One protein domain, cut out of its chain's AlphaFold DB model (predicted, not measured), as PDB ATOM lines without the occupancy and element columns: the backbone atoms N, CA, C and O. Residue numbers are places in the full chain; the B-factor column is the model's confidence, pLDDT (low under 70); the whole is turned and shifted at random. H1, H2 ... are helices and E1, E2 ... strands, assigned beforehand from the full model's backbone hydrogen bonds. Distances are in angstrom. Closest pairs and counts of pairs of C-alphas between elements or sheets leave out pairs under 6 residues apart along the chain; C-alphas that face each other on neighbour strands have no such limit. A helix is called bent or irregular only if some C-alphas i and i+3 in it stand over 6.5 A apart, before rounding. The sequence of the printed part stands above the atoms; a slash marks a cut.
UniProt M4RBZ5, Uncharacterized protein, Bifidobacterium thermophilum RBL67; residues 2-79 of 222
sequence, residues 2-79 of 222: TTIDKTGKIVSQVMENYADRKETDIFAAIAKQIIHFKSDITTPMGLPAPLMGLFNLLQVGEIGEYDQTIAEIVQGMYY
ATOM      1  N   THR A   2      57.089  29.488  86.021       85.81
ATOM      2  CA  THR A   2      56.962  30.092  84.689       85.81
ATOM      3  C   THR A   2      55.759  31.024  84.695       85.81
ATOM      4  O   THR A   2      54.668  30.595  85.065       85.81
ATOM      5  N   THR A   3      55.951  32.280  84.313       86.94
ATOM      6  CA  THR A   3      54.907  33.312  84.257       86.94
ATOM      7  C   THR A   3      54.947  34.044  82.919       86.94
ATOM      8  O   THR A   3      55.902  33.908  82.154       86.94
ATOM      9  N   ILE A   4      53.893  34.803  82.627       88.62
ATOM     10  CA  ILE A   4      53.858  35.770  81.527       88.62
ATOM     11  C   ILE A   4      53.861  37.154  82.175       88.62
ATOM     12  O   ILE A   4      53.055  37.406  83.071       88.62
ATOM     13  N   ASP A   5      54.800  38.016  81.790       85.56
ATOM     14  CA  ASP A   5      54.870  39.378  82.321       85.56
ATOM     15  C   ASP A   5      53.867  40.328  81.638       85.56
ATOM     16  O   ASP A   5      53.171  39.959  80.691       85.56
ATOM     17  N   LYS A   6      53.801  41.581  82.108       81.56
ATOM     18  CA  LYS A   6      52.906  42.617  81.555       81.56
ATOM     19  C   LYS A   6      53.200  42.980  80.093       81.56
ATOM     20  O   LYS A   6      52.399  43.652  79.465       81.56
ATOM     21  N   THR A   7      54.344  42.563  79.555       84.25
ATOM     22  CA  THR A   7      54.705  42.755  78.143       84.25
ATOM     23  C   THR A   7      54.375  41.528  77.289       84.25
ATOM     24  O   THR A   7      54.660  41.514  76.095       84.25
ATOM     25  N   GLY A   8      53.771  40.488  77.879       82.69
ATOM     26  CA  GLY A   8      53.447  39.235  77.197       82.69
ATOM     27  C   GLY A   8      54.636  38.278  77.075       82.69
ATOM     28  O   GLY A   8      54.537  37.257  76.392       82.69
ATOM     29  N   LYS A   9      55.769  38.563  77.730       88.94
ATOM     30  CA  LYS A   9      56.968  37.726  77.660       88.94
ATOM     31  C   LYS A   9      56.885  36.580  78.662       88.94
ATOM     32  O   LYS A   9      56.583  36.781  79.837       88.94
ATOM     33  N   ILE A  10      57.228  35.375  78.209       90.88
ATOM     34  CA  ILE A  10      57.371  34.211  79.086       90.88
ATOM     35  C   ILE A  10      58.664  34.356  79.891       90.88
ATOM     36  O   ILE A  10      59.758  34.447  79.329       90.88
ATOM     37  N   VAL A  11      58.539  34.347  81.213       91.31
ATOM     38  CA  VAL A  11      59.653  34.442  82.155       91.31
ATOM     39  C   VAL A  11      59.688  33.175  83.000       91.31
ATOM     40  O   VAL A  11      58.680  32.759  83.565       91.31
ATOM     41  N   SER A  12      60.860  32.552  83.094       89.44
ATOM     42  CA  SER A  12      61.099  31.417  83.985       89.44
ATOM     43  C   SER A  12      62.017  31.855  85.115       89.44
ATOM     44  O   SER A  12      63.149  32.271  84.881       89.44
ATOM     45  N   GLN A  13      61.509  31.792  86.340       87.38
ATOM     46  CA  GLN A  13      62.226  32.169  87.551       87.38
ATOM     47  C   GLN A  13      62.590  30.916  88.345       87.38
ATOM     48  O   GLN A  13      61.740  30.049  88.590       87.38
ATOM     49  N   VAL A  14      63.849  30.821  88.767       84.88
ATOM     50  CA  VAL A  14      64.296  29.777  89.694       84.88
ATOM     51  C   VAL A  14      63.702  30.080  91.068       84.88
ATOM     52  O   VAL A  14      63.802  31.200  91.556       84.88
ATOM     53  N   MET A  15      63.050  29.089  91.677       85.25
ATOM     54  CA  MET A  15      62.495  29.213  93.024       85.25
ATOM     55  C   MET A  15      63.247  28.282  93.963       85.25
ATOM     56  O   MET A  15      62.898  27.108  94.075       85.25
ATOM     57  N   GLU A  16      64.278  28.811  94.621       85.25
ATOM     58  CA  GLU A  16      65.153  28.042  95.520       85.25
ATOM     59  C   GLU A  16      64.362  27.359  96.645       85.25
ATOM     60  O   GLU A  16      64.563  26.179  96.912       85.25
ATOM     61  N   ASN A  17      63.342  28.034  97.188       85.81
ATOM     62  CA  ASN A  17      62.455  27.503  98.235       85.81
ATOM     63  C   ASN A  17      61.626  26.271  97.807       85.81
ATOM     64  O   ASN A  17      60.970  25.647  98.640       85.81
ATOM     65  N   TYR A  18      61.603  25.939  96.512       80.56
ATOM     66  CA  TYR A  18      60.917  24.766  95.965       80.56
ATOM     67  C   TYR A  18      61.868  23.804  95.248       80.56
ATOM     68  O   TYR A  18      61.389  22.905  94.554       80.56
ATOM     69  N   ALA A  19      63.186  23.963  95.415       79.12
ATOM     70  CA  ALA A  19      64.186  23.092  94.800       79.12
ATOM     71  C   ALA A  19      63.922  21.605  95.109       79.12
ATOM     72  O   ALA A  19      63.987  20.769  94.209       79.12
ATOM     73  N   ASP A  20      63.487  21.309  96.336       82.12
ATOM     74  CA  ASP A  20      63.221  19.948  96.820       82.12
ATOM     75  C   ASP A  20      61.901  19.348  96.303       82.12
ATOM     76  O   ASP A  20      61.629  18.166  96.494       82.12
ATOM     77  N   ARG A  21      61.041  20.146  95.651       78.25
ATOM     78  CA  ARG A  21      59.721  19.703  95.148       78.25
ATOM     79  C   ARG A  21      59.755  19.230  93.693       78.25
ATOM     80  O   ARG A  21      58.696  18.990  93.106       78.25
ATOM     81  N   LYS A  22      60.948  19.143  93.104       80.31
ATOM     82  CA  LYS A  22      61.161  18.760  91.710       80.31
ATOM     83  C   LYS A  22      61.034  17.245  91.548       80.31
ATOM     84  O   LYS A  22      61.883  16.494  92.014       80.31
ATOM     85  N   GLU A  23      60.004  16.815  90.829       83.56
ATOM     86  CA  GLU A  23      59.889  15.424  90.387       83.56
ATOM     87  C   GLU A  23      60.927  15.135  89.292       83.56
ATOM     88  O   GLU A  23      61.110  15.935  88.369       83.56
ATOM     89  N   THR A  24      61.623  14.005  89.401       81.19
ATOM     90  CA  THR A  24      62.622  13.562  88.414       81.19
ATOM     91  C   THR A  24      62.019  12.673  87.331       81.19
ATOM     92  O   THR A  24      62.523  12.661  86.210       81.19
ATOM     93  N   ASP A  25      60.928  11.971  87.644       92.69
ATOM     94  CA  ASP A  25      60.192  11.137  86.699       92.69
ATOM     95  C   ASP A  25      59.060  11.917  86.016       92.69
ATOM     96  O   ASP A  25      58.251  12.594  86.658       92.69
ATOM     97  N   ILE A  26      58.988  11.798  84.689       91.38
ATOM     98  CA  ILE A  26      58.022  12.532  83.862       91.38
ATOM     99  C   ILE A  26      56.595  12.043  84.134       91.38
ATOM    100  O   ILE A  26      55.674  12.859  84.193       91.38
ATOM    101  N   PHE A  27      56.391  10.737  84.334       93.38
ATOM    102  CA  PHE A  27      55.056  10.198  84.603       93.38
ATOM    103  C   PHE A  27      54.544  10.641  85.973       93.38
ATOM    104  O   PHE A  27      53.403  11.092  86.076       93.38
ATOM    105  N   ALA A  28      55.393  10.592  87.000       90.75
ATOM    106  CA  ALA A  28      55.092  11.115  88.326       90.75
ATOM    107  C   ALA A  28      54.774  12.617  88.280       90.75
ATOM    108  O   ALA A  28      53.784  13.047  88.872       90.75
ATOM    109  N   ALA A  29      55.540  13.404  87.516       90.56
ATOM    110  CA  ALA A  29      55.289  14.832  87.337       90.56
ATOM    111  C   ALA A  29      53.916  15.110  86.695       90.56
ATOM    112  O   ALA A  29      53.152  15.938  87.196       90.56
ATOM    113  N   ILE A  30      53.568  14.391  85.621       91.94
ATOM    114  CA  ILE A  30      52.267  14.526  84.948       91.94
ATOM    115  C   ILE A  30      51.127  14.088  85.875       91.94
ATOM    116  O   ILE A  30      50.129  14.797  86.003       91.94
ATOM    117  N   ALA A  31      51.267  12.946  86.553       92.00
ATOM    118  CA  ALA A  31      50.255  12.438  87.474       92.00
ATOM    119  C   ALA A  31      50.009  13.414  88.633       92.00
ATOM    120  O   ALA A  31      48.860  13.730  88.946       92.00
ATOM    121  N   LYS A  32      51.081  13.959  89.218       89.75
ATOM    122  CA  LYS A  32      51.016  14.984  90.264       89.75
ATOM    123  C   LYS A  32      50.284  16.234  89.778       89.75
ATOM    124  O   LYS A  32      49.424  16.744  90.492       89.75
ATOM    125  N   GLN A  33      50.546  16.679  88.549       89.94
ATOM    126  CA  GLN A  33      49.845  17.820  87.958       89.94
ATOM    127  C   GLN A  33      48.340  17.563  87.787       89.94
ATOM    128  O   GLN A  33      47.533  18.433  88.103       89.94
ATOM    129  N   ILE A  34      47.944  16.369  87.333       91.25
ATOM    130  CA  ILE A  34      46.525  15.994  87.202       91.25
ATOM    131  C   ILE A  34      45.838  15.967  88.572       91.25
ATOM    132  O   ILE A  34      44.699  16.416  88.703       91.25
ATOM    133  N   ILE A  35      46.525  15.463  89.601       89.94
ATOM    134  CA  ILE A  35      46.006  15.446  90.974       89.94
ATOM    135  C   ILE A  35      45.805  16.873  91.497       89.94
ATOM    136  O   ILE A  35      44.747  17.151  92.058       89.94
ATOM    137  N   HIS A  36      46.764  17.777  91.263       88.44
ATOM    138  CA  HIS A  36      46.615  19.196  91.598       88.44
ATOM    139  C   HIS A  36      45.438  19.832  90.856       88.44
ATOM    140  O   HIS A  36      44.582  20.455  91.471       88.44
ATOM    141  N   PHE A  37      45.308  19.586  89.553       90.56
ATOM    142  CA  PHE A  37      44.152  20.087  88.817       90.56
ATOM    143  C   PHE A  37      42.833  19.594  89.405       90.56
ATOM    144  O   PHE A  37      41.908  20.383  89.556       90.56
ATOM    145  N   LYS A  38      42.742  18.320  89.797       88.31
ATOM    146  CA  LYS A  38      41.532  17.775  90.420       88.31
ATOM    147  C   LYS A  38      41.161  18.507  91.716       88.31
ATOM    148  O   LYS A  38      39.973  18.747  91.922       88.31
ATOM    149  N   SER A  39      42.126  18.827  92.582       88.00
ATOM    150  CA  SER A  39      41.842  19.580  93.815       88.00
ATOM    151  C   SER A  39      41.399  21.013  93.533       88.00
ATOM    152  O   SER A  39      40.545  21.527  94.250       88.00
ATOM    153  N   ASP A  40      41.921  21.615  92.467       88.44
ATOM    154  CA  ASP A  40      41.706  23.025  92.135       88.44
ATOM    155  C   ASP A  40      40.386  23.270  91.376       88.44
ATOM    156  O   ASP A  40      39.988  24.412  91.177       88.44
ATOM    157  N   ILE A  41      39.663  22.228  90.938       86.88
ATOM    158  CA  ILE A  41      38.376  22.397  90.229       86.88
ATOM    159  C   ILE A  41      37.326  23.067  91.120       86.88
ATOM    160  O   ILE A  41      36.551  23.877  90.627       86.88
ATOM    161  N   THR A  42      37.258  22.708  92.404       85.00
ATOM    162  CA  THR A  42      36.154  23.100  93.302       85.00
ATOM    163  C   THR A  42      36.553  24.142  94.345       85.00
ATOM    164  O   THR A  42      35.878  24.280  95.365       85.00
ATOM    165  N   THR A  43      37.660  24.847  94.134       85.44
ATOM    166  CA  THR A  43      38.113  25.929  95.016       85.44
ATOM    167  C   THR A  43      37.666  27.296  94.487       85.44
ATOM    168  O   THR A  43      37.493  27.450  93.280       85.44
ATOM    169  N   PRO A  44      37.507  28.316  95.352       78.00
ATOM    170  CA  PRO A  44      37.373  29.704  94.906       78.00
ATOM    171  C   PRO A  44      38.590  30.116  94.065       78.00
ATOM    172  O   PRO A  44      39.713  29.814  94.469       78.00
ATOM    173  N   MET A  45      38.377  30.783  92.923       80.88
ATOM    174  CA  MET A  45      39.418  30.971  91.893       80.88
ATOM    175  C   MET A  45      40.104  29.640  91.555       80.88
ATOM    176  O   MET A  45      41.322  29.493  91.680       80.88
ATOM    177  N   GLY A  46      39.276  28.649  91.218       87.69
ATOM    178  CA  GLY A  46      39.716  27.323  90.813       87.69
ATOM    179  C   GLY A  46      40.387  27.336  89.447       87.69
ATOM    180  O   GLY A  46      40.916  28.347  89.003       87.69
ATOM    181  N   LEU A  47      40.369  26.216  88.731       93.50
ATOM    182  CA  LEU A  47      41.000  26.175  87.409       93.50
ATOM    183  C   LEU A  47      40.476  27.287  86.482       93.50
ATOM    184  O   LEU A  47      39.268  27.516  86.431       93.50
ATOM    185  N   PRO A  48      41.341  27.950  85.697       93.56
ATOM    186  CA  PRO A  48      40.885  28.892  84.686       93.56
ATOM    187  C   PRO A  48      40.084  28.164  83.600       93.56
ATOM    188  O   PRO A  48      40.254  26.960  83.373       93.56
ATOM    189  N   ALA A  49      39.230  28.898  82.878       94.75
ATOM    190  CA  ALA A  49      38.547  28.330  81.722       94.75
ATOM    191  C   ALA A  49      39.570  27.767  80.705       94.75
ATOM    192  O   ALA A  49      40.711  28.245  80.631       94.75
ATOM    193  N   PRO A  50      39.210  26.751  79.898       93.50
ATOM    194  CA  PRO A  50      40.164  26.114  78.996       93.50
ATOM    195  C   PRO A  50      40.852  27.125  78.073       93.50
ATOM    196  O   PRO A  50      40.191  27.918  77.401       93.50
ATOM    197  N   LEU A  51      42.189  27.082  78.039       93.19
ATOM    198  CA  LEU A  51      43.051  27.987  77.260       93.19
ATOM    199  C   LEU A  51      42.981  29.475  77.655       93.19
ATOM    200  O   LEU A  51      43.630  30.295  77.013       93.19
ATOM    201  N   MET A  52      42.275  29.838  78.729       93.38
ATOM    202  CA  MET A  52      42.129  31.229  79.175       93.38
ATOM    203  C   MET A  52      43.480  31.894  79.480       93.38
ATOM    204  O   MET A  52      43.684  33.061  79.167       93.38
ATOM    205  N   GLY A  53      44.454  31.133  79.989       90.69
ATOM    206  CA  GLY A  53      45.809  31.636  80.228       90.69
ATOM    207  C   GLY A  53      46.560  32.085  78.966       90.69
ATOM    208  O   GLY A  53      47.483  32.888  79.081       90.69
ATOM    209  N   LEU A  54      46.173  31.626  77.766       91.75
ATOM    210  CA  LEU A  54      46.796  32.063  76.508       91.75
ATOM    211  C   LEU A  54      46.451  33.515  76.158       91.75
ATOM    212  O   LEU A  54      47.233  34.173  75.478       91.75
ATOM    213  N   PHE A  55      45.328  34.039  76.657       92.44
ATOM    214  CA  PHE A  55      44.940  35.435  76.435       92.44
ATOM    215  C   PHE A  55      45.904  36.426  77.099       92.44
ATOM    216  O   PHE A  55      45.985  37.567  76.663       92.44
ATOM    217  N   ASN A  56      46.723  35.981  78.059       91.12
ATOM    218  CA  ASN A  56      47.803  36.793  78.626       91.12
ATOM    219  C   ASN A  56      48.889  37.169  77.599       91.12
ATOM    220  O   ASN A  56      49.701  38.051  77.862       91.12
ATOM    221  N   LEU A  57      48.924  36.518  76.431       92.31
ATOM    222  CA  LEU A  57      49.802  36.899  75.321       92.31
ATOM    223  C   LEU A  57      49.224  38.055  74.483       92.31
ATOM    224  O   LEU A  57      49.940  38.646  73.681       92.31
ATOM    225  N   LEU A  58      47.939  38.389  74.655       92.19
ATOM    226  CA  LEU A  58      47.229  39.406  73.879       92.19
ATOM    227  C   LEU A  58      47.236  40.756  74.613       92.19
ATOM    228  O   LEU A  58      46.212  41.219  75.111       92.19
ATOM    229  N   GLN A  59      48.404  41.397  74.651       90.38
ATOM    230  CA  GLN A  59      48.631  42.720  75.261       90.38
ATOM    231  C   GLN A  59      48.182  43.878  74.349       90.38
ATOM    232  O   GLN A  59      48.888  44.868  74.175       90.38
ATOM    233  N   VAL A  60      47.038  43.718  73.685       90.69
ATOM    234  CA  VAL A  60      46.498  44.671  72.708       90.69
ATOM    235  C   VAL A  60      45.066  45.050  73.071       90.69
ATOM    236  O   VAL A  60      44.341  44.238  73.652       90.69
ATOM    237  N   GLY A  61      44.656  46.256  72.679       87.12
ATOM    238  CA  GLY A  61      43.310  46.789  72.886       87.12
ATOM    239  C   GLY A  61      43.298  48.008  73.807       87.12
ATOM    240  O   GLY A  61      44.086  48.079  74.740       87.12
ATOM    241  N   GLU A  62      42.389  48.934  73.512       90.25
ATOM    242  CA  GLU A  62      42.010  50.077  74.351       90.25
ATOM    243  C   GLU A  62      40.498  49.937  74.581       90.25
ATOM    244  O   GLU A  62      39.681  50.437  73.804       90.25
ATOM    245  N   ILE A  63      40.113  49.074  75.530       86.88
ATOM    246  CA  ILE A  63      38.720  48.644  75.708       86.88
ATOM    247  C   ILE A  63      38.165  49.167  77.037       86.88
ATOM    248  O   ILE A  63      38.737  48.936  78.102       86.88
ATOM    249  N   GLY A  64      36.988  49.795  76.971       82.12
ATOM    250  CA  GLY A  64      36.276  50.323  78.137       82.12
ATOM    251  C   GLY A  64      36.814  51.675  78.605       82.12
ATOM    252  O   GLY A  64      37.614  52.304  77.930       82.12
ATOM    253  N   GLU A  65      36.358  52.132  79.771       81.50
ATOM    254  CA  GLU A  65      36.745  53.443  80.325       81.50
ATOM    255  C   GLU A  65      38.191  53.492  80.844       81.50
ATOM    256  O   GLU A  65      38.724  54.572  81.086       81.50
ATOM    257  N   TYR A  66      38.818  52.329  81.033       86.44
ATOM    258  CA  TYR A  66      40.165  52.193  81.592       86.44
ATOM    259  C   TYR A  66      41.210  51.776  80.545       86.44
ATOM    260  O   TYR A  66      42.286  51.331  80.937       86.44
ATOM    261  N   ASP A  67      40.885  51.868  79.248       89.62
ATOM    262  CA  ASP A  67      41.758  51.506  78.117       89.62
ATOM    263  C   ASP A  67      42.437  50.135  78.288       89.62
ATOM    264  O   ASP A  67      43.627  49.959  78.030       89.62
ATOM    265  N   GLN A  68      41.671  49.143  78.750       91.25
ATOM    266  CA  GLN A  68      42.221  47.841  79.116       91.25
ATOM    267  C   GLN A  68      42.547  47.009  77.878       91.25
ATOM    268  O   GLN A  68      41.781  46.952  76.908       91.25
ATOM    269  N   THR A  69      43.649  46.273  77.960       94.06
ATOM    270  CA  THR A  69      44.005  45.235  76.991       94.06
ATOM    271  C   THR A  69      43.122  43.994  77.150       94.06
ATOM    272  O   THR A  69      42.499  43.754  78.190       94.06
ATOM    273  N   ILE A  70      43.114  43.125  76.134       92.81
ATOM    274  CA  ILE A  70      42.424  41.825  76.208       92.81
ATOM    275  C   ILE A  70      42.947  40.985  77.384       92.81
ATOM    276  O   ILE A  70      42.156  40.355  78.087       92.81
ATOM    277  N   ALA A  71      44.265  40.977  77.608       93.62
ATOM    278  CA  ALA A  71      44.879  40.263  78.722       93.62
ATOM    279  C   ALA A  71      44.328  40.736  80.079       93.62
ATOM    280  O   ALA A  71      43.958  39.908  80.910       93.62
ATOM    281  N   GLU A  72      44.223  42.049  80.286       93.75
ATOM    282  CA  GLU A  72      43.717  42.634  81.533       93.75
ATOM    283  C   GLU A  72      42.232  42.340  81.753       93.75
ATOM    284  O   GLU A  72      41.842  41.983  82.863       93.75
ATOM    285  N   ILE A  73      41.413  42.406  80.697       94.31
ATOM    286  CA  ILE A  73      39.989  42.052  80.784       94.31
ATOM    287  C   ILE A  73      39.825  40.587  81.186       94.31
ATOM    288  O   ILE A  73      39.075  40.282  82.111       94.31
ATOM    289  N   VAL A  74      40.538  39.668  80.529       94.38
ATOM    290  CA  VAL A  74      40.433  38.231  80.824       94.38
ATOM    291  C   VAL A  74      40.952  37.917  82.231       94.38
ATOM    292  O   VAL A  74      40.343  37.115  82.938       94.38
ATOM    293  N   GLN A  75      42.032  38.563  82.676       93.25
ATOM    294  CA  GLN A  75      42.499  38.446  84.061       93.25
ATOM    295  C   GLN A  75      41.439  38.936  85.048       93.25
ATOM    296  O   GLN A  75      41.124  38.215  85.993       93.25
ATOM    297  N   GLY A  76      40.850  40.111  84.806       94.31
ATOM    298  CA  GLY A  76      39.754  40.656  85.609       94.31
ATOM    299  C   GLY A  76      38.575  39.690  85.693       94.31
ATOM    300  O   GLY A  76      38.126  39.366  86.788       94.31
ATOM    301  N   MET A  77      38.159  39.123  84.557       95.44
ATOM    302  CA  MET A  77      37.107  38.108  84.517       95.44
ATOM    303  C   MET A  77      37.436  36.902  85.406       95.44
ATOM    304  O   MET A  77      36.581  36.444  86.160       95.44
ATOM    305  N   TYR A  78      38.664  36.379  85.341       95.38
ATOM    306  CA  TYR A  78      39.080  35.257  86.188       95.38
ATOM    307  C   TYR A  78      39.038  35.618  87.679       95.38
ATOM    308  O   TYR A  78      38.490  34.855  88.476       95.38
ATOM    309  N   TYR A  79      39.559  36.793  88.050       93.50
ATOM    310  CA  TYR A  79      39.521  37.288  89.430       93.50
ATOM    311  C   TYR A  79      38.092  37.486  89.950       93.50
ATOM    312  O   TYR A  79      37.832  37.255  91.129       93.50
TER     313      TYR A  79
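AT A GLANCE: This is residues 2 to 79 of the 222 residues of an uncharacterized protein of Bifidobacterium thermophilum RBL67 (UniProt M4RBZ5). The printed part is an open, loose frame with a hollow middle: a small strand hairpin, E1 and E2, lies on one side, H1 and the long helix H2 swing out away from it, and a long link leads back to a helical hairpin, H3 and H4, near the end of E1. Residues 15 to 22, with H1, and residues 24 to 31, in H2 from 26 on, stick out, and the loop of residues 58 to 69 makes the far end beyond H3 and H4. The 78 residues hold, in order, E1, E2, H1, H2, H3 and H4; the sheet, E1 - E2, is antiparallel and the class is mostly helix. The whole is loose, with a radius of gyration of the C-alphas of 15.8 A, and elongated, spanning 47 by 29 by 20 A.

HOW THE PARTS SIT: E1, residues 2 to 4, and E2, residues 10 to 12, form a hairpin over a tight link; they are antiparallel, with 152 degrees between their directions. N 3 and O 11 are 2.9 A apart and N 11 and O 3 are 2.8 A apart, both within hydrogen-bond range. H1, residues 16 to 21, touches no helix. H2, residues 26 to 40, touches no helix either, and is apart from E1 and E2. H3, residues 52 to 57, has its C-alpha closest to E1 at Asn 56, 6.8 A from that of Ile 4. H4, residues 70 to 79, touches H3, the closest C-alphas being those of Asn 56 and Ala 71, 4.5 A apart. H3 and H4 form a helical hairpin, running opposite ways at a shallow tilt of 34 degrees, only just short of steep. Every O i to N i+4 pair is within hydrogen-bond range in H2 and H4, against 0 of 2 in H1 and 0 of 2 in H3, where 2 of 3 and 3 of 3 O i to N i+3 pairs are.

IN THESE COORDINATES: E1 begins at C-alpha 2, (56.962, 30.092, 84.689), and spans 7.2 A; E2 spans 6.8 A. H1 spans 10.0 A and is irregular, with C-alphas 17 and 20 at 7.7 A. H2 runs 21.1 A from C-alpha 26 at (58.022, 12.532, 83.862). H3 spans 10.3 A. H4 runs 14.3 A and ends at C-alpha 79, (39.521, 37.288, 89.430).

THE WHOLE: The two C-alphas farthest apart, those of Asp 25 and Glu 65, are 48.8 A apart. The printed part has no cut. The links from H2 to H3, 11 residues, and from H3 to H4, 12 residues, are long. The mean pLDDT of the printed part is 88.8, and no printed residue is under 70.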